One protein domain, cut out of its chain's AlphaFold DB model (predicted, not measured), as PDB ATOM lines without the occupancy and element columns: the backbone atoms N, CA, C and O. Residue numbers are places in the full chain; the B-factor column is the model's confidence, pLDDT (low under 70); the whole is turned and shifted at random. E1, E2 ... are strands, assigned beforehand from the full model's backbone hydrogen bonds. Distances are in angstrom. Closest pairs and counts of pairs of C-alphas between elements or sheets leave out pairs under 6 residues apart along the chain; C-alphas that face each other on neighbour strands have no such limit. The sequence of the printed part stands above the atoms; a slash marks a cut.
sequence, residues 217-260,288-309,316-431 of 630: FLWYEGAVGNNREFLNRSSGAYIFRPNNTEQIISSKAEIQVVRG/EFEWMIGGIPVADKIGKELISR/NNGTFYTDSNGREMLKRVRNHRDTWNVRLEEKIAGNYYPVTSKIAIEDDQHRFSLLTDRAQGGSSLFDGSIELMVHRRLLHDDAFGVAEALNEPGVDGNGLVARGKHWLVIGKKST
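This is residues 217 to 260, 288 to 309 and 316 to 431 of the 630 residues of the protein "CSON001665 protein" of Culicoides sonorensis (UniProt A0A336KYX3). Two strongly twisted sheets of six strands each sit partly face to face, with E11 and E12 of one sheet near the middle and E9, E10 and E13 of the other over them. E3 makes an arm: residues 252 to 260 stick out, and residues 337 to 342 form a second free loop. The printed part has 182 residues, no named helix and thirteen named strands, E1 to E13 in chain order; the class is all strand, though under half of the residues, 82, are in named elements. Both sheets are antiparallel, with the orders E4 E13 E10 E9 E6 E7 and E2 E1 E5 E12 E11 E8. The whole is compact, with a radius of gyration of the C-alphas of 17.5 A and spans of 53 by 52 by 30 A.

Begin with E13, residues 417 to 428, the longest strand; find C-alpha 417 at (74.571, 41.102, 117.539) and follow it 36.3 A to C-alpha 428 at (48.029, 35.374, 93.375). Its sheet also has E4, residues 288 to 294, 19.6 A; E10, 366 to 372, 20.2 A; E9, 358 to 362; E6, 319 to 323; and E7, 329 to 333. In the other sheet look for E12, residues 385 to 393, 23.9 A, which bends by 50 degrees at residue 390. The same sheet also has E5, residues 304 to 309; E1, 217 to 222, beginning at C-alpha 217 at (72.792, 37.533, 102.485); E2, 242 to 248; E11, 376 to 379; and E8, 353 to 355. E3, residues 254 to 259, pairs with no named strand.

At E13, look for N 291 and O 420 of E4 and E13, 2.9 A apart, and N 369 and O 425 of E10 and E13, also 2.9 A. E9 and E10 form a hairpin, with N 361 and O 368 at 2.9 A. E6 and E7 form another, with N 332 and O 320 at 2.7 A; E4 and E7 are the edge strands. In the second sheet, N 306 of E5 and O 391 of E12 are 2.8 A apart, and the hairpin of E11 and E12 has N 389 and O 377 at 2.8 A. Between the sheets, the closest C-alphas of E6 and E8 are Thr 322 and Val 355, 5.8 A; those of E12 and E13 are His 391 and Ala 418, 7.1 A. E10 and E12 are near each other. E1 and E13 are apart.

The C-alphas of Arg 228 and Gly 260 are the two farthest apart, at 57.9 A. Residues 261 to 287 are not printed, with 15.8 A between C-alphas 260 and 288; residues 310 to 315 are not printed either, with 15.6 A between C-alphas 309 and 316. The long links are E1 to E2, E7 to E8 and E12 to E13. No printed residue is under 70 in pLDDT.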
ATOM      1  N   PHE A 217      72.182  36.440 101.741       98.75
ATOM      2  CA  PHE A 217      72.792  37.533 102.485       98.75
ATOM      3  C   PHE A 217      73.976  38.093 101.704       98.75
ATOM      4  O   PHE A 217      74.853  37.345 101.256       98.75
ATOM      5  N   LEU A 218      74.003  39.414 101.565       98.38
ATOM      6  CA  LEU A 218      75.111  40.156 100.976       98.38
ATOM      7  C   LEU A 218      75.500  41.310 101.898       98.38
ATOM      8  O   LEU A 218      74.791  41.623 102.856       98.38
ATOM      9  N   TRP A 219      76.607  41.968 101.591       98.19
ATOM     10  CA  TRP A 219      76.934  43.261 102.172       98.19
ATOM     11  C   TRP A 219      77.517  44.207 101.135       98.19
ATOM     12  O   TRP A 219      78.230  43.777 100.226       98.19
ATOM     13  N   TYR A 220      77.215  45.492 101.301       98.38
ATOM     14  CA  TYR A 220      77.908  46.568 100.610       98.38
ATOM     15  C   TYR A 220      79.086  47.048 101.447       98.38
ATOM     16  O   TYR A 220      78.982  47.176 102.673       98.38
ATOM     17  N   GLU A 221      80.200  47.339 100.781       97.56
ATOM     18  CA  GLU A 221      81.293  48.072 101.405       97.56
ATOM     19  C   GLU A 221      80.914  49.551 101.531       97.56
ATOM     20  O   GLU A 221      80.605  50.224 100.541       97.56
ATOM     21  N   GLY A 222      80.958  50.062 102.761       96.44
ATOM     22  CA  GLY A 222      80.727  51.476 103.027       96.44
ATOM     23  C   GLY A 222      81.870  52.316 102.462       96.44
ATOM     24  O   GLY A 222      83.031  52.107 102.815       96.44
ATOM     25  N   ALA A 223      81.556  53.287 101.604       96.00
ATOM     26  CA  ALA A 223      82.559  54.167 101.024       96.00
ATOM     27  C   ALA A 223      83.311  54.948 102.114       96.00
ATOM     28  O   ALA A 223      82.705  55.462 103.058       96.00
ATOM     29  N   VAL A 224      84.628  55.081 101.942       95.12
ATOM     30  CA  VAL A 224      85.494  55.896 102.800       95.12
ATOM     31  C   VAL A 224      85.907  57.142 102.032       95.12
ATOM     32  O   VAL A 224      86.604  57.063 101.020       95.12
ATOM     33  N   GLY A 225      85.466  58.297 102.516       92.44
ATOM     34  CA  GLY A 225      85.778  59.598 101.950       92.44
ATOM     35  C   GLY A 225      86.573  60.485 102.906       92.44
ATOM     36  O   GLY A 225      86.752  60.182 104.085       92.44
ATOM     37  N   ASN A 226      87.070  61.616 102.401       92.75
ATOM     38  CA  ASN A 226      87.801  62.589 103.222       92.75
ATOM     39  C   ASN A 226      86.882  63.532 104.025       92.75
ATOM     40  O   ASN A 226      87.389  64.327 104.817       92.75
ATOM     41  N   ASN A 227      85.564  63.487 103.789       93.56
ATOM     42  CA  ASN A 227      84.540  64.319 104.424       93.56
ATOM     43  C   ASN A 227      84.751  65.844 104.301       93.56
ATOM     44  O   ASN A 227      84.117  66.616 105.024       93.56
ATOM     45  N   ARG A 228      85.612  66.308 103.385       92.12
ATOM     46  CA  ARG A 228      85.860  67.744 103.146       92.12
ATOM     47  C   ARG A 228      84.806  68.373 102.242       92.12
ATOM     48  O   ARG A 228      84.518  69.555 102.370       92.12
ATOM     49  N   GLU A 229      84.234  67.579 101.345       90.19
ATOM     50  CA  GLU A 229      83.216  67.994 100.383       90.19
ATOM     51  C   GLU A 229      82.148  66.909 100.224       90.19
ATOM     52  O   GLU A 229      82.395  65.735 100.507       90.19
ATOM     53  N   PHE A 230      80.961  67.290  99.744       84.88
ATOM     54  CA  PHE A 230      79.828  66.368  99.604       84.88
ATOM     55  C   PHE A 230      80.124  65.170  98.691       84.88
ATOM     56  O   PHE A 230      79.684  64.062  98.982       84.88
ATOM     57  N   LEU A 231      80.914  65.366  97.631       87.31
ATOM     58  CA  LEU A 231      81.292  64.304  96.690       87.31
ATOM     59  C   LEU A 231      82.194  63.230  97.317       87.31
ATOM     60  O   LEU A 231      82.298  62.123  96.786       87.31
ATOM     61  N   ASN A 232      82.838  63.540  98.444       91.44
ATOM     62  CA  ASN A 232      83.779  62.654  99.116       91.44
ATOM     63  C   ASN A 232      83.372  62.363 100.569       91.44
ATOM     64  O   ASN A 232      84.209  62.356 101.474       91.44
ATOM     65  N   ARG A 233      82.070  62.152 100.787       94.00
ATOM     66  CA  ARG A 233      81.493  61.725 102.069       94.00
ATOM     67  C   ARG A 233      81.688  60.229 102.304       94.00
ATOM     68  O   ARG A 233      81.548  59.442 101.370       94.00
ATOM     69  N   SER A 234      81.977  59.839 103.534       96.69
ATOM     70  CA  SER A 234      81.925  58.435 103.952       96.69
ATOM     71  C   SER A 234      80.478  57.973 104.163       96.69
ATOM     72  O   SER A 234      79.597  58.799 104.405       96.69
ATOM     73  N   SER A 235      80.237  56.660 104.107       97.38
ATOM     74  CA  SER A 235      79.023  56.075 104.697       97.38
ATOM     75  C   SER A 235      79.090  56.214 106.225       97.38
ATOM     76  O   SER A 235      80.170  56.067 106.803       97.38
ATOM     77  N   GLY A 236      77.962  56.480 106.885       97.56
ATOM     78  CA  GLY A 236      77.901  56.706 108.334       97.56
ATOM     79  C   GLY A 236      76.503  56.505 108.919       97.56
ATOM     80  O   GLY A 236      75.683  55.783 108.352       97.56
ATOM     81  N   ALA A 237      76.233  57.111 110.076       97.50
ATOM     82  CA  ALA A 237      74.955  56.959 110.772       97.50
ATOM     83  C   ALA A 237      73.764  57.416 109.907       97.50
ATOM     84  O   ALA A 237      72.783  56.685 109.785       97.50
ATOM     85  N   TYR A 238      73.885  58.562 109.233       97.44
ATOM     86  CA  TYR A 238      72.848  59.132 108.372       97.44
ATOM     87  C   TYR A 238      72.945  58.618 106.937       97.44
ATOM     88  O   TYR A 238      71.940  58.274 106.314       97.44
ATOM     89  N   ILE A 239      74.159  58.620 106.381       96.50
ATOM     90  CA  ILE A 239      74.373  58.350 104.960       96.50
ATOM     91  C   ILE A 239      74.604  56.865 104.737       96.50
ATOM     92  O   ILE A 239      75.533  56.289 105.295       96.50
ATOM     93  N   PHE A 240      73.820  56.287 103.829       97.62
ATOM     94  CA  PHE A 240      74.181  55.068 103.118       97.62
ATOM     95  C   PHE A 240      74.885  55.451 101.812       97.62
ATOM     96  O   PHE A 240      74.257  55.996 100.903       97.62
ATOM     97  N   ARG A 241      76.193  55.189 101.722       96.69
ATOM     98  CA  ARG A 241      76.980  55.380 100.497       96.69
ATOM     99  C   ARG A 241      77.800  54.121 100.211       96.69
ATOM    100  O   ARG A 241      78.939  54.025 100.678       96.69
ATOM    101  N   PRO A 242      77.251  53.157  99.459       95.56
ATOM    102  CA  PRO A 242      78.009  51.981  99.067       95.56
ATOM    103  C   PRO A 242      79.083  52.386  98.051       95.56
ATOM    104  O   PRO A 242      78.844  53.226  97.187       95.56
ATOM    105  N   ASN A 243      80.252  51.753  98.073       89.62
ATOM    106  CA  ASN A 243      81.290  51.982  97.056       89.62
ATOM    107  C   ASN A 243      80.995  51.281  95.701       89.62
ATOM    108  O   ASN A 243      81.892  51.135  94.872       89.62
ATOM    109  N   ASN A 244      79.747  50.846  95.478       83.75
ATOM    110  CA  ASN A 244      79.265  50.026  94.355       83.75
ATOM    111  C   ASN A 244      79.837  48.601  94.274       83.75
ATOM    112  O   ASN A 244      79.656  47.929  93.258       83.75
ATOM    113  N   THR A 245      80.484  48.115  95.333       86.81
ATOM    114  CA  THR A 245      80.830  46.699  95.480       86.81
ATOM    115  C   THR A 245      79.843  46.015  96.417       86.81
ATOM    116  O   THR A 245      79.474  46.558  97.460       86.81
ATOM    117  N   GLU A 246      79.400  44.823  96.028       93.44
ATOM    118  CA  GLU A 246      78.632  43.927  96.885       93.44
ATOM    119  C   GLU A 246      79.342  42.581  96.979       93.44
ATOM    120  O   GLU A 246      79.987  42.133  96.028       93.44
ATOM    121  N   GLN A 247      79.239  41.943  98.138       96.75
ATOM    122  CA  GLN A 247      79.872  40.659  98.412       96.75
ATOM    123  C   GLN A 247      78.838  39.707  98.998       96.75
ATOM    124  O   GLN A 247      78.108  40.059  99.926       96.75
ATOM    125  N   ILE A 248      78.781  38.487  98.468       97.19
ATOM    126  CA  ILE A 248      77.948  37.428  99.038       97.19
ATOM    127  C   ILE A 248      78.570  36.934 100.350       97.19
ATOM    128  O   ILE A 248      79.783  36.763 100.446       97.19
ATOM    129  N   ILE A 249      77.743  36.699 101.369       97.69
ATOM    130  CA  ILE A 249      78.212  36.224 102.679       97.69
ATOM    131  C   ILE A 249      78.781  34.803 102.603       97.69
ATOM    132  O   ILE A 249      79.791  34.505 103.239       97.69
ATOM    133  N   SER A 250      78.123  33.927 101.845       96.50
ATOM    134  CA  SER A 250      78.567  32.559 101.585       96.50
ATOM    135  C   SER A 250      77.896  32.017 100.325       96.50
ATOM    136  O   SER A 250      76.758  32.373 100.028       96.50
ATOM    137  N   SER A 251      78.578  31.128  99.604       94.31
ATOM    138  CA  SER A 251      78.031  30.392  98.455       94.31
ATOM    139  C   SER A 251      77.352  29.072  98.840       94.31
ATOM    140  O   SER A 251      76.902  28.345  97.957       94.31
ATOM    141  N   LYS A 252      77.310  28.732 100.134       94.56
ATOM    142  CA  LYS A 252      76.636  27.551 100.691       94.56
ATOM    143  C   LYS A 252      76.131  27.851 102.105       94.56
ATOM    144  O   LYS A 252      76.819  28.523 102.871       94.56
ATOM    145  N   ALA A 253      74.967  27.325 102.459       95.56
ATOM    146  CA  ALA A 253      74.482  27.301 103.833       95.56
ATOM    147  C   ALA A 253      74.569  25.879 104.396       95.56
ATOM    148  O   ALA A 253      74.148  24.918 103.749       95.56
ATOM    149  N   GLU A 254      75.103  25.737 105.606       95.50
ATOM    150  CA  GLU A 254      74.929  24.512 106.382       95.50
ATOM    151  C   GLU A 254      73.502  24.488 106.923       95.50
ATOM    152  O   GLU A 254      73.053  25.477 107.507       95.50
ATOM    153  N   ILE A 255      72.781  23.386 106.694       95.12
ATOM    154  CA  ILE A 255      71.372  23.277 107.070       95.12
ATOM    155  C   ILE A 255      71.132  22.201 108.124       95.12
ATOM    156  O   ILE A 255      71.660  21.095 108.037       95.12
ATOM    157  N   GLN A 256      70.273  22.517 109.088       95.81
ATOM    158  CA  GLN A 256      69.645  21.555 109.988       95.81
ATOM    159  C   GLN A 256      68.128  21.657 109.822       95.81
ATOM    160  O   GLN A 256      67.564  22.746 109.920       95.81
ATOM    161  N   VAL A 257      67.472  20.520 109.593       96.06
ATOM    162  CA  VAL A 257      66.013  20.436 109.449       96.06
ATOM    163  C   VAL A 257      65.413  19.950 110.758       96.06
ATOM    164  O   VAL A 257      65.879  18.966 111.330       96.06
ATOM    165  N   VAL A 258      64.370  20.629 111.220       95.00
ATOM    166  CA  VAL A 258      63.567  20.224 112.372       95.00
ATOM    167  C   VAL A 258      62.128  20.081 111.909       95.00
ATOM    168  O   VAL A 258      61.570  21.013 111.330       95.00
ATOM    169  N   ARG A 259      61.527  18.920 112.169       95.56
ATOM    170  CA  ARG A 259      60.123  18.640 111.867       95.56
ATOM    171  C   ARG A 259      59.379  18.333 113.151       95.56
ATOM    172  O   ARG A 259      59.892  17.628 114.013       95.56
ATOM    173  N   GLY A 260      58.177  18.870 113.266       94.75
ATOM    174  CA  GLY A 260      57.312  18.651 114.409       94.75
ATOM    175  C   GLY A 260      55.854  18.945 114.067       94.75
ATOM    176  O   GLY A 260      55.559  19.529 113.020       94.75
ATOM    177  N   GLU A 288      58.129  32.578 108.143       98.81
ATOM    178  CA  GLU A 288      58.940  33.408 109.043       98.81
ATOM    179  C   GLU A 288      60.429  33.194 108.752       98.81
ATOM    180  O   GLU A 288      60.915  32.067 108.786       98.81
ATOM    181  N   PHE A 289      61.154  34.282 108.505       98.81
ATOM    182  CA  PHE A 289      62.608  34.325 108.382       98.81
ATOM    183  C   PHE A 289      63.163  35.042 109.606       98.81
ATOM    184  O   PHE A 289      63.045  36.260 109.725       98.81
ATOM    185  N   GLU A 290      63.768  34.306 110.528       98.75
ATOM    186  CA  GLU A 290      64.424  34.877 111.698       98.75
ATOM    187  C   GLU A 290      65.935  34.899 111.485       98.75
ATOM    188  O   GLU A 290      66.582  33.855 111.457       98.75
ATOM    189  N   TRP A 291      66.498  36.088 111.321       98.69
ATOM    190  CA  TRP A 291      67.920  36.292 111.064       98.69
ATOM    191  C   TRP A 291      68.657  36.652 112.356       98.69
ATOM    192  O   TRP A 291      68.114  37.323 113.234       98.69
ATOM    193  N   MET A 292      69.913  36.220 112.463       98.50
ATOM    194  CA  MET A 292      70.851  36.613 113.513       98.50
ATOM    195  C   MET A 292      72.182  36.986 112.867       98.50
ATOM    196  O   MET A 292      72.825  36.163 112.215       98.50
ATOM    197  N   ILE A 293      72.568  38.245 113.043       98.44
ATOM    198  CA  ILE A 293      73.709  38.870 112.381       98.44
ATOM    199  C   ILE A 293      74.479  39.663 113.420       98.44
ATOM    200  O   ILE A 293      73.907  40.547 114.060       98.44
ATOM    201  N   GLY A 294      75.769  39.397 113.602       95.81
ATOM    202  CA  GLY A 294      76.442  40.048 114.716       95.81
ATOM    203  C   GLY A 294      77.883  39.702 114.965       95.81
ATOM    204  O   GLY A 294      78.346  38.648 114.562       95.81
ATOM    205  N   GLY A 295      78.589  40.604 115.644       95.62
ATOM    206  CA  GLY A 295      80.048  40.560 115.667       95.62
ATOM    207  C   GLY A 295      80.623  40.833 114.275       95.62
ATOM    208  O   GLY A 295      81.604  40.205 113.886       95.62
ATOM    209  N   ILE A 296      79.982  41.732 113.500       97.88
ATOM    210  CA  ILE A 296      80.358  42.039 112.109       97.88
ATOM    211  C   ILE A 296      81.865  42.330 112.063       97.88
ATOM    212  O   ILE A 296      82.302  43.306 112.686       97.88
ATOM    213  N   PRO A 297      82.673  41.515 111.365       96.94
ATOM    214  CA  PRO A 297      84.118  41.625 111.438       96.94
ATOM    215  C   PRO A 297      84.588  42.893 110.729       96.94
ATOM    216  O   PRO A 297      84.184  43.173 109.603       96.94
ATOM    217  N   VAL A 298      85.472  43.642 111.383       96.38
ATOM    218  CA  VAL A 298      86.066  44.887 110.858       96.38
ATOM    219  C   VAL A 298      87.592  44.912 110.997       96.38
ATOM    220  O   VAL A 298      88.225  45.955 110.848       96.38
ATOM    221  N   ALA A 299      88.208  43.761 111.287       96.56
ATOM    222  CA  ALA A 299      89.665  43.622 111.381       96.56
ATOM    223  C   ALA A 299      90.372  43.901 110.039       96.56
ATOM    224  O   ALA A 299      91.522  44.334 110.013       96.56
ATOM    225  N   ASP A 300      89.652  43.709 108.934       96.31
ATOM    226  CA  ASP A 300      90.044  44.084 107.573       96.31
ATOM    227  C   ASP A 300      89.972  45.598 107.306       96.31
ATOM    228  O   ASP A 300      90.409  46.048 106.252       96.31
ATOM    229  N   LYS A 301      89.479  46.386 108.272       96.75
ATOM    230  CA  LYS A 301      89.253  47.836 108.179       96.75
ATOM    231  C   LYS A 301      88.198  48.223 107.138       96.75
ATOM    232  O   LYS A 301      88.213  49.349 106.648       96.75
ATOM    233  N   ILE A 302      87.271  47.314 106.835       96.44
ATOM    234  CA  ILE A 302      86.190  47.534 105.872       96.44
ATOM    235  C   ILE A 302      84.858  47.636 106.618       96.44
ATOM    236  O   ILE A 302      84.453  46.690 107.302       96.44
ATOM    237  N   GLY A 303      84.162  48.767 106.463       97.50
ATOM    238  CA  GLY A 303      82.791  48.941 106.947       97.50
ATOM    239  C   GLY A 303      81.798  48.143 106.098       97.50
ATOM    240  O   GLY A 303      81.906  48.142 104.872       97.50
ATOM    241  N   LYS A 304      80.843  47.462 106.739       98.25
ATOM    242  CA  LYS A 304      79.927  46.517 106.081       98.25
ATOM    243  C   LYS A 304      78.474  46.853 106.376       98.25
ATOM    244  O   LYS A 304      78.094  47.052 107.532       98.25
ATOM    245  N   GLU A 305      77.661  46.864 105.329       98.44
ATOM    246  CA  GLU A 305      76.229  47.155 105.385       98.44
ATOM    247  C   GLU A 305      75.467  45.956 104.828       98.44
ATOM    248  O   GLU A 305      75.451  45.720 103.622       98.44
ATOM    249  N   LEU A 306      74.902  45.148 105.723       98.44
ATOM    250  CA  LEU A 306      74.353  43.841 105.398       98.44
ATOM    251  C   LEU A 306      72.918  43.929 104.919       98.44
ATOM    252  O   LEU A 306      72.083  44.596 105.532       98.44
ATOM    253  N   ILE A 307      72.623  43.144 103.890       98.62
ATOM    254  CA  ILE A 307      71.300  43.022 103.300       98.62
ATOM    255  C   ILE A 307      70.859  41.561 103.241       98.62
ATOM    256  O   ILE A 307      71.657  40.658 102.982       98.62
ATOM    257  N   SER A 308      69.562  41.340 103.438       98.62
ATOM    258  CA  SER A 308      68.873  40.127 103.004       98.62
ATOM    259  C   SER A 308      68.177  40.438 101.684       98.62
ATOM    260  O   SER A 308      67.322  41.326 101.636       98.62
ATOM    261  N   ARG A 309      68.565  39.755 100.603       98.69
ATOM    262  CA  ARG A 309      68.026  39.977  99.257       98.69
ATOM    263  C   ARG A 309      67.302  38.737  98.757       98.69
ATOM    264  O   ARG A 309      67.879  37.655  98.689       98.69
ATOM    265  N   ASN A 316      58.099  43.142  87.969       97.88
ATOM    266  CA  ASN A 316      57.639  44.426  88.510       97.88
ATOM    267  C   ASN A 316      58.097  45.682  87.736       97.88
ATOM    268  O   ASN A 316      57.698  46.784  88.108       97.88
ATOM    269  N   ASN A 317      58.918  45.553  86.683       97.62
ATOM    270  CA  ASN A 317      59.322  46.649  85.783       97.62
ATOM    271  C   ASN A 317      59.800  47.915  86.529       97.62
ATOM    272  O   ASN A 317      59.267  49.013  86.354       97.62
ATOM    273  N   GLY A 318      60.739  47.744  87.463       97.38
ATOM    274  CA  GLY A 318      61.261  48.819  88.313       97.38
ATOM    275  C   GLY A 318      60.299  49.396  89.364       97.38
ATOM    276  O   GLY A 318      60.715  50.273  90.121       97.38
ATOM    277  N   THR A 319      59.046  48.939  89.441       98.69
ATOM    278  CA  THR A 319      58.041  49.433  90.397       98.69
ATOM    279  C   THR A 319      58.015  48.587  91.667       98.69
ATOM    280  O   THR A 319      57.989  47.365  91.611       98.69
ATOM    281  N   PHE A 320      57.973  49.217  92.832       98.81
ATOM    282  CA  PHE A 320      57.814  48.538  94.120       98.81
ATOM    283  C   PHE A 320      57.044  49.430  95.093       98.81
ATOM    284  O   PHE A 320      56.769  50.588  94.787       98.81
ATOM    285  N   TYR A 321      56.660  48.900  96.246       98.75
ATOM    286  CA  TYR A 321      55.819  49.604  97.209       98.75
ATOM    287  C   TYR A 321      56.436  49.514  98.594       98.75
ATOM    288  O   TYR A 321      56.796  48.421  99.023       98.75
ATOM    289  N   THR A 322      56.521  50.637  99.298       98.81
ATOM    290  CA  THR A 322      56.959  50.682 100.701       98.81
ATOM    291  C   THR A 322      55.909  51.390 101.530       98.81
ATOM    292  O   THR A 322      55.300  52.353 101.060       98.81
ATOM    293  N   ASP A 323      55.710  50.939 102.757       98.56
ATOM    294  CA  ASP A 323      54.775  51.588 103.660       98.56
ATOM    295  C   ASP A 323      55.240  52.992 104.093       98.56
ATOM    296  O   ASP A 323      56.429  53.314 104.086       98.56
ATOM    297  N   SER A 324      54.283  53.834 104.479       97.88
ATOM    298  CA  SER A 324      54.507  55.122 105.131       97.88
ATOM    299  C   SER A 324      54.062  55.024 106.586       97.88
ATOM    300  O   SER A 324      52.867  55.060 106.879       97.88
ATOM    301  N   ASN A 325      55.024  54.867 107.499       96.44
ATOM    302  CA  ASN A 325      54.795  54.755 108.945       96.44
ATOM    303  C   ASN A 325      53.786  53.656 109.332       96.44
ATOM    304  O   ASN A 325      52.956  53.859 110.215       96.44
ATOM    305  N   GLY A 326      53.817  52.508 108.653       96.19
ATOM    306  CA  GLY A 326      52.889  51.407 108.907       96.19
ATOM    307  C   GLY A 326      51.528  51.538 108.225       96.19
ATOM    308  O   GLY A 326      50.674  50.678 108.419       96.19
ATOM    309  N   ARG A 327      51.291  52.597 107.441       95.75
ATOM    310  CA  ARG A 327      49.969  52.922 106.884       95.75
ATOM    311  C   ARG A 327      49.943  52.778 105.361       95.75
ATOM    312  O   ARG A 327      49.969  51.658 104.861       95.75
ATOM    313  N   GLU A 328      49.874  53.872 104.616       95.44
ATOM    314  CA  GLU A 328      49.741  53.861 103.150       95.44
ATOM    315  C   GLU A 328      50.933  53.183 102.463       95.44
ATOM    316  O   GLU A 328      52.081  53.376 102.865       95.44
ATOM    317  N   MET A 329      50.679  52.418 101.404       97.31
ATOM    318  CA  MET A 329      51.703  51.835 100.544       97.31
ATOM    319  C   MET A 329      52.038  52.806  99.416       97.31
ATOM    320  O   MET A 329      51.319  52.939  98.426       97.31
ATOM    321  N   LEU A 330      53.191  53.458  99.524       97.62
ATOM    322  CA  LEU A 330      53.656  54.396  98.515       97.62
ATOM    323  C   LEU A 330      54.292  53.653  97.342       97.62
ATOM    324  O   LEU A 330      55.241  52.884  97.514       97.62
ATOM    325  N   LYS A 331      53.798  53.931  96.130       98.06
ATOM    326  CA  LYS A 331      54.409  53.463  94.884       98.06
ATOM    327  C   LYS A 331      55.776  54.122  94.699       98.06
ATOM    328  O   LYS A 331      55.907  55.344  94.737       98.06
ATOM    329  N   ARG A 332      56.792  53.305  94.458       98.06
ATOM    330  CA  ARG A 332      58.169  53.694  94.151       98.06
ATOM    331  C   ARG A 332      58.518  53.193  92.759       98.06
ATOM    332  O   ARG A 332      58.150  52.080  92.389       98.06
ATOM    333  N   VAL A 333      59.246  54.002  91.998       98.25
ATOM    334  CA  VAL A 333      59.796  53.610  90.695       98.25
ATOM    335  C   VAL A 333      61.302  53.832  90.741       98.25
ATOM    336  O   VAL A 333      61.774  54.917  91.093       98.25
ATOM    337  N   ARG A 334      62.064  52.781  90.433       97.19
ATOM    338  CA  ARG A 334      63.529  52.801  90.444       97.19
ATOM    339  C   ARG A 334      64.046  53.920  89.536       97.19
ATOM    340  O   ARG A 334      63.645  54.023  88.382       97.19
ATOM    341  N   ASN A 335      64.970  54.727  90.045       96.50
ATOM    342  CA  ASN A 335      65.591  55.867  89.361       96.50
ATOM    343  C   ASN A 335      64.628  56.993  88.943       96.50
ATOM    344  O   ASN A 335      64.940  57.742  88.022       96.50
ATOM    345  N   HIS A 336      63.486  57.142  89.620       95.44
ATOM    346  CA  HIS A 336      62.457  58.126  89.265       95.44
ATOM    347  C   HIS A 336      62.025  58.994  90.456       95.44
ATOM    348  O   HIS A 336      62.142  58.586  91.616       95.44
ATOM    349  N   ARG A 337      61.532  60.205  90.164       92.31
ATOM    350  CA  ARG A 337      60.896  61.138  91.109       92.31
ATOM    351  C   ARG A 337      59.720  61.826  90.412       92.31
ATOM    352  O   ARG A 337      59.865  62.312  89.298       92.31
ATOM    353  N   ASP A 338      58.562  61.883  91.067       87.31
ATOM    354  CA  ASP A 338      57.334  62.398  90.437       87.31
ATOM    355  C   ASP A 338      57.348  63.915  90.214       87.31
ATOM    356  O   ASP A 338      56.731  64.420  89.275       87.31
ATOM    357  N   THR A 339      58.057  64.647  91.072       85.94
ATOM    358  CA  THR A 339      58.027  66.114  91.114       85.94
ATOM    359  C   THR A 339      59.190  66.780  90.372       85.94
ATOM    360  O   THR A 339      59.130  67.984  90.111       85.94
ATOM    361  N   TRP A 340      60.231  66.031  89.978       85.88
ATOM    362  CA  TRP A 340      61.340  66.555  89.172       85.88
ATOM    363  C   TRP A 340      62.040  65.482  88.333       85.88
ATOM    364  O   TRP A 340      62.093  64.314  88.708       85.88
ATOM    365  N   ASN A 341      62.660  65.895  87.225       88.06
ATOM    366  CA  ASN A 341      63.530  65.011  86.445       88.06
ATOM    367  C   ASN A 341      64.835  64.785  87.213       88.06
ATOM    368  O   ASN A 341      65.649  65.705  87.343       88.06
ATOM    369  N   VAL A 342      65.019  63.578  87.753       90.00
ATOM    370  CA  VAL A 342      66.165  63.221  88.597       90.00
ATOM    371  C   VAL A 342      67.282  62.554  87.792       90.00
ATOM    372  O   VAL A 342      67.039  61.672  86.972       90.00
ATOM    373  N   ARG A 343      68.532  62.922  88.085       91.88
ATOM    374  CA  ARG A 343      69.723  62.144  87.727       91.88
ATOM    375  C   ARG A 343      70.381  61.652  89.016       91.88
ATOM    376  O   ARG A 343      70.899  62.452  89.786       91.88
ATOM    377  N   LEU A 344      70.326  60.343  89.264       91.44
ATOM    378  CA  LEU A 344      70.945  59.735  90.443       91.44
ATOM    379  C   LEU A 344      72.411  59.397  90.159       91.44
ATOM    380  O   LEU A 344      72.690  58.523  89.337       91.44
ATOM    381  N   GLU A 345      73.322  60.062  90.869       90.12
ATOM    382  CA  GLU A 345      74.744  59.688  90.905       90.12
ATOM    383  C   GLU A 345      74.956  58.423  91.761       90.12
ATOM    384  O   GLU A 345      75.692  57.524  91.372       90.12
ATOM    385  N   GLU A 346      74.215  58.290  92.868       93.12
ATOM    386  CA  GLU A 346      74.211  57.111  93.746       93.12
ATOM    387  C   GLU A 346      72.954  56.262  93.479       93.12
ATOM    388  O   GLU A 346      71.916  56.425  94.127       93.12
ATOM    389  N   LYS A 347      72.998  55.371  92.480       94.56
ATOM    390  CA  LYS A 347      71.816  54.594  92.044       94.56
ATOM    391  C   LYS A 347      71.347  53.542  93.052       94.56
ATOM    392  O   LYS A 347      70.171  53.193  93.037       94.56
ATOM    393  N   ILE A 348      72.231  53.034  93.907       97.19
ATOM    394  CA  ILE A 348      71.852  52.083  94.960       97.19
ATOM    395  C   ILE A 348      71.142  52.852  96.079       97.19
ATOM    396  O   ILE A 348      69.930  52.725  96.248       97.19
ATOM    397  N   ALA A 349      71.867  53.739  96.767       97.12
ATOM    398  CA  ALA A 349      71.335  54.507  97.891       97.12
ATOM    399  C   ALA A 349      70.141  55.399  97.505       97.12
ATOM    400  O   ALA A 349      69.167  55.490  98.246       97.12
ATOM    401  N   GLY A 350      70.148  55.996  96.308       97.19
ATOM    402  CA  GLY A 350      69.054  56.838  95.812       97.19
ATOM    403  C   GLY A 350      67.730  56.103  95.560       97.19
ATOM    404  O   GLY A 350      66.724  56.755  95.268       97.19
ATOM    405  N   ASN A 351      67.711  54.771  95.662       98.25
ATOM    406  CA  ASN A 351      66.514  53.938  95.561       98.25
ATOM    407  C   ASN A 351      66.166  53.210  96.866       98.25
ATOM    408  O   ASN A 351      65.252  52.385  96.861       98.25
ATOM    409  N   TYR A 352      66.856  53.494  97.968       98.56
ATOM    410  CA  TYR A 352      66.473  53.003  99.289       98.56
ATOM    411  C   TYR A 352      65.375  53.869  99.904       98.56
ATOM    412  O   TYR A 352      65.412  55.096  99.826       98.56
ATOM    413  N   TYR A 353      64.408  53.212 100.538       98.81
ATOM    414  CA  TYR A 353      63.293  53.851 101.227       98.81
ATOM    415  C   TYR A 353      63.112  53.242 102.622       98.81
ATOM    416  O   TYR A 353      63.464  52.077 102.827       98.81
ATOM    417  N   PRO A 354      62.550  53.999 103.580       98.69
ATOM    418  CA  PRO A 354      62.118  53.433 104.847       98.69
ATOM    419  C   PRO A 354      61.066  52.344 104.619       98.69
ATOM    420  O   PRO A 354      60.113  52.537 103.864       98.69
ATOM    421  N   VAL A 355      61.250  51.221 105.299       98.75
ATOM    422  CA  VAL A 355      60.289  50.130 105.429       98.75
ATOM    423  C   VAL A 355      60.019  49.991 106.918       98.75
ATOM    424  O   VAL A 355      60.846  49.464 107.661       98.75
ATOM    425  N   THR A 356      58.902  50.553 107.375       97.94
ATOM    426  CA  THR A 356      58.533  50.532 108.799       97.94
ATOM    427  C   THR A 356      57.646  49.350 109.158       97.94
ATOM    428  O   THR A 356      57.548  49.005 110.331       97.94
ATOM    429  N   SER A 357      57.038  48.713 108.159       97.88
ATOM    430  CA  SER A 357      56.218  47.519 108.344       97.88
ATOM    431  C   SER A 357      56.250  46.557 107.162       97.88
ATOM    432  O   SER A 357      56.136  45.353 107.385       97.88
ATOM    433  N   LYS A 358      56.355  47.046 105.914       98.25
ATOM    434  CA  LYS A 358      56.170  46.210 104.721       98.25
ATOM    435  C   LYS A 358      56.757  46.811 103.443       98.25
ATOM    436  O   LYS A 358      56.550  47.981 103.122       98.25
ATOM    437  N   ILE A 359      57.382  45.951 102.642       98.94
ATOM    438  CA  ILE A 359      57.777  46.209 101.252       98.94
ATOM    439  C   ILE A 359      57.171  45.145 100.330       98.94
ATOM    440  O   ILE A 359      57.044  43.984 100.718       98.94
ATOM    441  N   ALA A 360      56.783  45.529  99.114       98.75
ATOM    442  CA  ALA A 360      56.170  44.614  98.155       98.75
ATOM    443  C   ALA A 360      56.546  44.909  96.700       98.75
ATOM    444  O   ALA A 360      56.754  46.062  96.312       98.75
ATOM    445  N   ILE A 361      56.530  43.860  95.882       98.75
ATOM    446  CA  ILE A 361      56.532  43.923  94.420       98.75
ATOM    447  C   ILE A 361      55.373  43.089  93.875       98.75
ATOM    448  O   ILE A 361      54.918  42.129  94.499       98.75
ATOM    449  N   GLU A 362      54.874  43.454  92.703       97.75
ATOM    450  CA  GLU A 362      53.784  42.736  92.044       97.75
ATOM    451  C   GLU A 362      53.898  42.846  90.525       97.75
ATOM    452  O   GLU A 362      54.479  43.801  90.008       97.75
ATOM    453  N   ASP A 363      53.327  41.862  89.837       96.31
ATOM    454  CA  ASP A 363      53.040  41.895  88.405       96.31
ATOM    455  C   ASP A 363      51.517  41.778  88.178       96.31
ATOM    456  O   ASP A 363      50.714  42.101  89.066       96.31
ATOM    457  N   ASP A 364      51.098  41.369  86.982       94.81
ATOM    458  CA  ASP A 364      49.679  41.212  86.643       94.81
ATOM    459  C   ASP A 364      49.012  40.036  87.373       94.81
ATOM    460  O   ASP A 364      47.795  40.028  87.553       94.81
ATOM    461  N   GLN A 365      49.789  39.033  87.790       93.31
ATOM    462  CA  GLN A 365      49.290  37.755  88.301       93.31
ATOM    463  C   GLN A 365      49.632  37.531  89.772       93.31
ATOM    464  O   GLN A 365      48.833  36.947  90.507       93.31
ATOM    465  N   HIS A 366      50.795  37.991  90.222       95.50
ATOM    466  CA  HIS A 366      51.380  37.621  91.502       95.50
ATOM    467  C   HIS A 366      51.828  38.836  92.299       95.50
ATOM    468  O   HIS A 366      52.204  39.877  91.757       95.50
ATOM    469  N   ARG A 367      51.830  38.665  93.618       97.19
ATOM    470  CA  ARG A 367      52.369  39.629  94.568       97.19
ATOM    471  C   ARG A 367      53.310  38.922  95.530       97.19
ATOM    472  O   ARG A 367      53.019  37.817  95.982       97.19
ATOM    473  N   PHE A 368      54.430  39.574  95.812       97.94
ATOM    474  CA  PHE A 368      55.457  39.133  96.746       97.94
ATOM    475  C   PHE A 368      55.752  40.275  97.718       97.94
ATOM    476  O   PHE A 368      56.114  41.377  97.299       97.94
ATOM    477  N   SER A 369      55.594  39.997  99.009       98.38
ATOM    478  CA  SER A 369      55.691  40.981 100.080       98.38
ATOM    479  C   SER A 369      56.527  40.445 101.238       98.38
ATOM    480  O   SER A 369      56.432  39.270 101.600       98.38
ATOM    481  N   LEU A 370      57.307  41.334 101.849       98.81
ATOM    482  CA  LEU A 370      58.024  41.092 103.096       98.81
ATOM    483  C   LEU A 370      57.554  42.100 104.136       98.81
ATOM    484  O   LEU A 370      57.616  43.309 103.904       98.81
ATOM    485  N   LEU A 371      57.102  41.594 105.277       98.81
ATOM    486  CA  LEU A 371      56.819  42.391 106.462       98.81
ATOM    487  C   LEU A 371      58.033  42.370 107.390       98.81
ATOM    488  O   LEU A 371      58.742  41.364 107.452       98.81
ATOM    489  N   THR A 372      58.254  43.456 108.125       98.44
ATOM    490  CA  THR A 372      59.400  43.624 109.028       98.44
ATOM    491  C   THR A 372      58.956  43.747 110.483       98.44
ATOM    492  O   THR A 372      57.897  44.297 110.775       98.44
ATOM    493  N   ASP A 373      59.767  43.240 111.416       97.94
ATOM    494  CA  ASP A 373      59.541  43.396 112.866       97.94
ATOM    495  C   ASP A 373      60.024  44.748 113.421       97.94
ATOM    496  O   ASP A 373      59.824  45.054 114.597       97.94
ATOM    497  N   ARG A 374      60.701  45.543 112.585       97.44
ATOM    498  CA  ARG A 374      61.288  46.846 112.913       97.44
ATOM    499  C   ARG A 374      61.479  47.700 111.664       97.44
ATOM    500  O   ARG A 374      61.415  47.198 110.539       97.44
ATOM    501  N   ALA A 375      61.777  48.981 111.876       98.31
ATOM    502  CA  ALA A 375      62.156  49.893 110.804       98.31
ATOM    503  C   ALA A 375      63.490  49.477 110.165       98.31
ATOM    504  O   ALA A 375      64.472  49.225 110.863       98.31
ATOM    505  N   GLN A 376      63.511  49.410 108.837       98.50
ATOM    506  CA  GLN A 376      64.678  49.058 108.030       98.50
ATOM    507  C   GLN A 376      64.739  49.924 106.768       98.50
ATOM    508  O   GLN A 376      63.747  50.531 106.364       98.50
ATOM    509  N   GLY A 377      65.905  49.977 106.127       98.75
ATOM    510  CA  GLY A 377      66.023  50.476 104.757       98.75
ATOM    511  C   GLY A 377      65.764  49.343 103.769       98.75
ATOM    512  O   GLY A 377      66.324  48.262 103.934       98.75
ATOM    513  N   GLY A 378      64.943  49.573 102.744       98.69
ATOM    514  CA  GLY A 378      64.643  48.563 101.728       98.69
ATOM    515  C   GLY A 378      64.539  49.115 100.312       98.69
ATOM    516  O   GLY A 378      64.323  50.311 100.103       98.69
ATOM    517  N   SER A 379      64.694  48.232  99.327       98.69
ATOM    518  CA  SER A 379      64.598  48.581  97.906       98.69
ATOM    519  C   SER A 379      64.210  47.388  97.025       98.69
ATOM    520  O   SER A 379      64.213  46.238  97.455       98.69
ATOM    521  N   SER A 380      63.926  47.679  95.756       98.50
ATOM    522  CA  SER A 380      63.919  46.726  94.644       98.50
ATOM    523  C   SER A 380      64.896  47.239  93.586       98.50
ATOM    524  O   SER A 380      64.530  48.053  92.734       98.50
ATOM    525  N   LEU A 381      66.162  46.813  93.658       97.25
ATOM    526  CA  LEU A 381      67.229  47.262  92.745       97.25
ATOM    527  C   LEU A 381      67.255  46.510  91.410       97.25
ATOM    528  O   LEU A 381      67.781  47.028  90.424       97.25
ATOM    529  N   PHE A 382      66.629  45.335  91.361       96.69
ATOM    530  CA  PHE A 382      66.453  44.527  90.161       96.69
ATOM    531  C   PHE A 382      65.003  44.077  90.058       96.69
ATOM    532  O   PHE A 382      64.270  44.035  91.047       96.69
ATOM    533  N   ASP A 383      64.559  43.782  88.842       97.81
ATOM    534  CA  ASP A 383      63.215  43.248  88.671       97.81
ATOM    535  C   ASP A 383      63.120  41.858  89.304       97.81
ATOM    536  O   ASP A 383      64.065  41.069  89.258       97.81
ATOM    537  N   GLY A 384      61.994  41.594  89.957       98.12
ATOM    538  CA  GLY A 384      61.772  40.401  90.761       98.12
ATOM    539  C   GLY A 384      62.472  40.413  92.115       98.12
ATOM    540  O   GLY A 384      62.301  39.441  92.852       98.12
ATOM    541  N   SER A 385      63.221  41.463  92.484       98.19
ATOM    542  CA  SER A 385      63.967  41.490  93.746       98.19
ATOM    543  C   SER A 385      63.408  42.442  94.799       98.19
ATOM    544  O   SER A 385      62.896  43.520  94.490       98.19
ATOM    545  N   ILE A 386      63.558  42.040  96.059       98.88
ATOM    546  CA  ILE A 386      63.427  42.896  97.240       98.88
ATOM    547  C   ILE A 386      64.694  42.713  98.075       98.88
ATOM    548  O   ILE A 386      65.119  41.583  98.305       98.88
ATOM    549  N   GLU A 387      65.283  43.805  98.554       98.62
ATOM    550  CA  GLU A 387      66.330  43.769  99.575       98.62
ATOM    551  C   GLU A 387      65.971  44.616 100.788       98.62
ATOM    552  O   GLU A 387      65.351  45.673 100.659       98.62
ATOM    553  N   LEU A 388      66.379  44.134 101.962       98.88
ATOM    554  CA  LEU A 388      66.247  44.808 103.248       98.88
ATOM    555  C   LEU A 388      67.617  44.863 103.916       98.88
ATOM    556  O   LEU A 388      68.261  43.828 104.094       98.88
ATOM    557  N   MET A 389      68.050  46.060 104.303       98.81
ATOM    558  CA  MET A 389      69.254  46.261 105.099       98.81
ATOM    559  C   MET A 389      68.962  45.914 106.555       98.81
ATOM    560  O   MET A 389      68.108  46.521 107.201       98.81
ATOM    561  N   VAL A 390      69.657  44.895 107.049       98.56
ATOM    562  CA  VAL A 390      69.360  44.223 108.322       98.56
ATOM    563  C   VAL A 390      70.330  44.607 109.432       98.56
ATOM    564  O   VAL A 390      69.946  44.570 110.598       98.56
ATOM    565  N   HIS A 391      71.566  44.990 109.092       98.56
ATOM    566  CA  HIS A 391      72.557  45.470 110.058       98.56
ATOM    567  C   HIS A 391      73.670  46.271 109.370       98.56
ATOM    568  O   HIS A 391      73.950  46.055 108.191       98.56
ATOM    569  N   ARG A 392      74.328  47.185 110.087       98.25
ATOM    570  CA  ARG A 392      75.436  48.009 109.579       98.25
ATOM    571  C   ARG A 392      76.514  48.144 110.649       98.25
ATOM    572  O   ARG A 392      76.206  48.345 111.818       98.25
ATOM    573  N   ARG A 393      77.781  48.094 110.241       98.31
ATOM    574  CA  ARG A 393      78.923  48.462 111.088       98.31
ATOM    575  C   ARG A 393      79.958  49.200 110.254       98.31
ATOM    576  O   ARG A 393      80.545  48.633 109.335       98.31
ATOM    577  N   LEU A 394      80.173  50.469 110.572       98.12
ATOM    578  CA  LEU A 394      80.985  51.412 109.809       98.12
ATOM    579  C   LEU A 394      82.118  51.963 110.672       98.12
ATOM    580  O   LEU A 394      82.016  52.026 111.893       98.12
ATOM    581  N   LEU A 395      83.218  52.358 110.031       97.19
ATOM    582  CA  LEU A 395      84.456  52.763 110.714       97.19
ATOM    583  C   LEU A 395      84.744  54.265 110.625       97.19
ATOM    584  O   LEU A 395      85.751  54.733 111.154       97.19
ATOM    585  N   HIS A 396      83.860  55.018 109.972       97.19
ATOM    586  CA  HIS A 396      83.995  56.452 109.753       97.19
ATOM    587  C   HIS A 396      82.681  57.173 110.068       97.19
ATOM    588  O   HIS A 396      81.597  56.613 109.919       97.19
ATOM    589  N   ASP A 397      82.804  58.419 110.522       97.00
ATOM    590  CA  ASP A 397      81.709  59.389 110.595       97.00
ATOM    591  C   ASP A 397      81.381  59.898 109.180       97.00
ATOM    592  O   ASP A 397      82.261  59.949 108.314       97.00
ATOM    593  N   ASP A 398      80.134  60.292 108.931       96.44
ATOM    594  CA  ASP A 398      79.682  60.869 107.654       96.44
ATOM    595  C   ASP A 398      79.696  62.409 107.649       96.44
ATOM    596  O   ASP A 398      79.439  63.038 106.619       96.44
ATOM    597  N   ALA A 399      80.079  63.030 108.769       95.31
ATOM    598  CA  ALA A 399      80.214  64.467 108.975       95.31
ATOM    599  C   ALA A 399      78.904  65.253 108.795       95.31
ATOM    600  O   ALA A 399      78.892  66.363 108.255       95.31
ATOM    601  N   PHE A 400      77.818  64.682 109.331       94.19
ATOM    602  CA  PHE A 400      76.520  65.343 109.528       94.19
ATOM    603  C   PHE A 400      76.271  65.821 110.971       94.19
ATOM    604  O   PHE A 400      75.234  66.416 111.243       94.19
ATOM    605  N   GLY A 401      77.246  65.651 111.874       94.38
ATOM    606  CA  GLY A 401      77.265  66.313 113.189       94.38
ATOM    607  C   GLY A 401      77.424  65.386 114.395       94.38
ATOM    608  O   GLY A 401      77.827  65.855 115.458       94.38
ATOM    609  N   VAL A 402      77.189  64.080 114.238       95.81
ATOM    610  CA  VAL A 402      77.343  63.086 115.323       95.81
ATOM    611  C   VAL A 402      78.798  62.950 115.761       95.81
ATOM    612  O   VAL A 402      79.076  62.821 116.961       95.81
ATOM    613  N   ALA A 403      79.730  63.041 114.806       96.00
ATOM    614  CA  ALA A 403      81.169  62.960 115.033       96.00
ATOM    615  C   ALA A 403      81.601  61.636 115.694       96.00
ATOM    616  O   ALA A 403      82.549  61.610 116.480       96.00
ATOM    617  N   GLU A 404      80.889  60.546 115.394       97.69
ATOM    618  CA  GLU A 404      81.188  59.164 115.783       97.69
ATOM    619  C   GLU A 404      80.841  58.245 114.606       97.69
ATOM    620  O   GLU A 404      79.884  58.488 113.873       97.69
ATOM    621  N   ALA A 405      81.624  57.187 114.409       97.56
ATOM    622  CA  ALA A 405      81.273  56.151 113.447       97.56
ATOM    623  C   ALA A 405      80.126  55.285 113.992       97.56
ATOM    624  O   ALA A 405      80.070  55.031 115.198       97.56
ATOM    625  N   LEU A 406      79.277  54.756 113.105       98.25
ATOM    626  CA  LEU A 406      78.272  53.744 113.455       98.25
ATOM    627  C   LEU A 406      78.959  52.393 113.736       98.25
ATOM    628  O   LEU A 406      78.981  51.496 112.894       98.25
ATOM    629  N   ASN A 407      79.580  52.273 114.910       97.94
ATOM    630  CA  ASN A 407      80.399  51.134 115.324       97.94
ATOM    631  C   ASN A 407      79.962  50.611 116.697       97.94
ATOM    632  O   ASN A 407      80.711  50.679 117.673       97.94
ATOM    633  N   GLU A 408      78.730  50.115 116.774       97.81
ATOM    634  CA  GLU A 408      78.146  49.671 118.038       97.81
ATOM    635  C   GLU A 408      78.946  48.504 118.648       97.81
ATOM    636  O   GLU A 408      79.131  47.472 117.991       97.81
ATOM    637  N   PRO A 409      79.411  48.620 119.905       94.62
ATOM    638  CA  PRO A 409      80.347  47.659 120.491       94.62
ATOM    639  C   PRO A 409      79.705  46.314 120.858       94.62
ATOM    640  O   PRO A 409      80.420  45.331 121.028       94.62
ATOM    641  N   GLY A 410      78.376  46.237 120.968       92.81
ATOM    642  CA  GLY A 410      77.698  45.054 121.503       92.81
ATOM    643  C   GLY A 410      77.946  44.854 123.003       92.81
ATOM    644  O   GLY A 410      78.416  45.755 123.694       92.81
ATOM    645  N   VAL A 411      77.588  43.676 123.518       87.88
ATOM    646  CA  VAL A 411      77.695  43.350 124.955       87.88
ATOM    647  C   VAL A 411      79.132  43.007 125.362       87.88
ATOM    648  O   VAL A 411      79.546  43.308 126.478       87.88
ATOM    649  N   ASP A 412      79.886  42.384 124.462       86.31
ATOM    650  CA  ASP A 412      81.232  41.843 124.675       86.31
ATOM    651  C   ASP A 412      82.348  42.715 124.066       86.31
ATOM    652  O   ASP A 412      83.529  42.411 124.224       86.31
ATOM    653  N   GLY A 413      81.991  43.809 123.385       91.50
ATOM    654  CA  GLY A 413      82.930  44.700 122.700       91.50
ATOM    655  C   GLY A 413      83.317  44.252 121.284       91.50
ATOM    656  O   GLY A 413      84.033  44.983 120.597       91.50
ATOM    657  N   ASN A 414      82.830  43.100 120.812       91.12
ATOM    658  CA  ASN A 414      83.199  42.541 119.508       91.12
ATOM    659  C   ASN A 414      82.276  42.986 118.365       91.12
ATOM    660  O   ASN A 414      82.500  42.622 117.209       91.12
ATOM    661  N   GLY A 415      81.296  43.846 118.642       96.06
ATOM    662  CA  GLY A 415      80.302  44.331 117.689       96.06
ATOM    663  C   GLY A 415      78.906  43.811 118.010       96.06
ATOM    664  O   GLY A 415      78.728  42.637 118.324       96.06
ATOM    665  N   LEU A 416      77.898  44.677 117.899       97.25
ATOM    666  CA  LEU A 416      76.518  44.322 118.235       97.25
ATOM    667  C   LEU A 416      76.006  43.118 117.429       97.25
ATOM    668  O   LEU A 416      76.126  43.080 116.202       97.25
ATOM    669  N   VAL A 417      75.372  42.175 118.133       97.56
ATOM    670  CA  VAL A 417      74.571  41.102 117.539       97.56
ATOM    671  C   VAL A 417      73.110  41.521 117.492       97.56
ATOM    672  O   VAL A 417      72.482  41.736 118.527       97.56
ATOM    673  N   ALA A 418      72.571  41.615 116.282       97.19
ATOM    674  CA  ALA A 418      71.172  41.890 116.023       97.19
ATOM    675  C   ALA A 418      70.451  40.598 115.611       97.19
ATOM    676  O   ALA A 418      70.950  39.809 114.809       97.19
ATOM    677  N   ARG A 419      69.254  40.392 116.160       97.69
ATOM    678  CA  ARG A 419      68.331  39.319 115.775       97.69
ATOM    679  C   ARG A 419      66.973  39.934 115.474       97.69
ATOM    680  O   ARG A 419      66.502  40.766 116.256       97.69
ATOM    681  N   GLY A 420      66.351  39.527 114.379       97.94
ATOM    682  CA  GLY A 420      65.048  40.038 113.966       97.94
ATOM    683  C   GLY A 420      64.331  39.111 113.002       97.94
ATOM    684  O   GLY A 420      64.820  38.023 112.695       97.94
ATOM    685  N   LYS A 421      63.144  39.533 112.569       98.56
ATOM    686  CA  LYS A 421      62.227  38.715 111.775       98.56
ATOM    687  C   LYS A 421      61.731  39.433 110.528       98.56
ATOM    688  O   LYS A 421      61.443  40.630 110.552       98.56
ATOM    689  N   HIS A 422      61.567  38.658 109.462       98.81
ATOM    690  CA  HIS A 422      60.766  39.006 108.294       98.81
ATOM    691  C   HIS A 422      59.655  37.976 108.109       98.81
ATOM    692  O   HIS A 422      59.881  36.783 108.307       98.81
ATOM    693  N   TRP A 423      58.470  38.420 107.694       98.81
ATOM    694  CA  TRP A 423      57.377  37.521 107.318       98.81
ATOM    695  C   TRP A 423      57.081  37.658 105.834       98.81
ATOM    696  O   TRP A 423      56.772  38.746 105.349       98.81
ATOM    697  N   LEU A 424      57.193  36.547 105.117       98.62
ATOM    698  CA  LEU A 424      57.004  36.492 103.678       98.62
ATOM    699  C   LEU A 424      55.587  36.056 103.337       98.62
ATOM    700  O   LEU A 424      55.138  34.991 103.763       98.62
ATOM    701  N   VAL A 425      54.935  36.855 102.496       97.88
ATOM    702  CA  VAL A 425      53.649  36.531 101.877       97.88
ATOM    703  C   VAL A 425      53.822  36.573 100.360       97.88
ATOM    704  O   VAL A 425      54.305  37.559  99.802       97.88
ATOM    705  N   ILE A 426      53.454  35.488  99.686       96.19
ATOM    706  CA  ILE A 426      53.501  35.364  98.226       96.19
ATOM    707  C   ILE A 426      52.259  34.619  97.748       96.19
ATOM    708  O   ILE A 426      51.754  33.744  98.449       96.19
ATOM    709  N   GLY A 427      51.747  34.983  96.577       94.44
ATOM    710  CA  GLY A 427      50.597  34.309  95.984       94.44
ATOM    711  C   GLY A 427      49.978  35.098  94.841       94.44
ATOM    712  O   GLY A 427      50.573  36.051  94.320       94.44
ATOM    713  N   LYS A 428      48.772  34.694  94.438       93.44
ATOM    714  CA  LYS A 428      48.029  35.374  93.375       93.44
ATOM    715  C   LYS A 428      47.568  36.756  93.840       93.44
ATOM    716  O   LYS A 428      47.093  36.933  94.958       93.44
ATOM    717  N   LYS A 429      47.681  37.744  92.952       90.56
ATOM    718  CA  LYS A 429      47.249  39.126  93.192       90.56
ATOM    719  C   LYS A 429      45.724  39.239  93.255       90.56
ATOM    720  O   LYS A 429      45.197  39.909  94.137       90.56
ATOM    721  N   SER A 430      45.036  38.583  92.321       81.62
ATOM    722  CA  SER A 430      43.575  38.577  92.226       81.62
ATOM    723  C   SER A 430      43.021  37.262  92.767       81.62
ATOM    724  O   SER A 430      42.950  36.263  92.051       81.62
ATOM    725  N   THR A 431      42.622  37.267  94.035       80.94
ATOM    726  CA  THR A 431      41.908  36.166  94.697       80.94
ATOM    727  C   THR A 431      40.550  36.658  95.200       80.94
ATOM    728  O   THR A 431      40.354  37.871  95.314       80.94
TER     729      THR A 431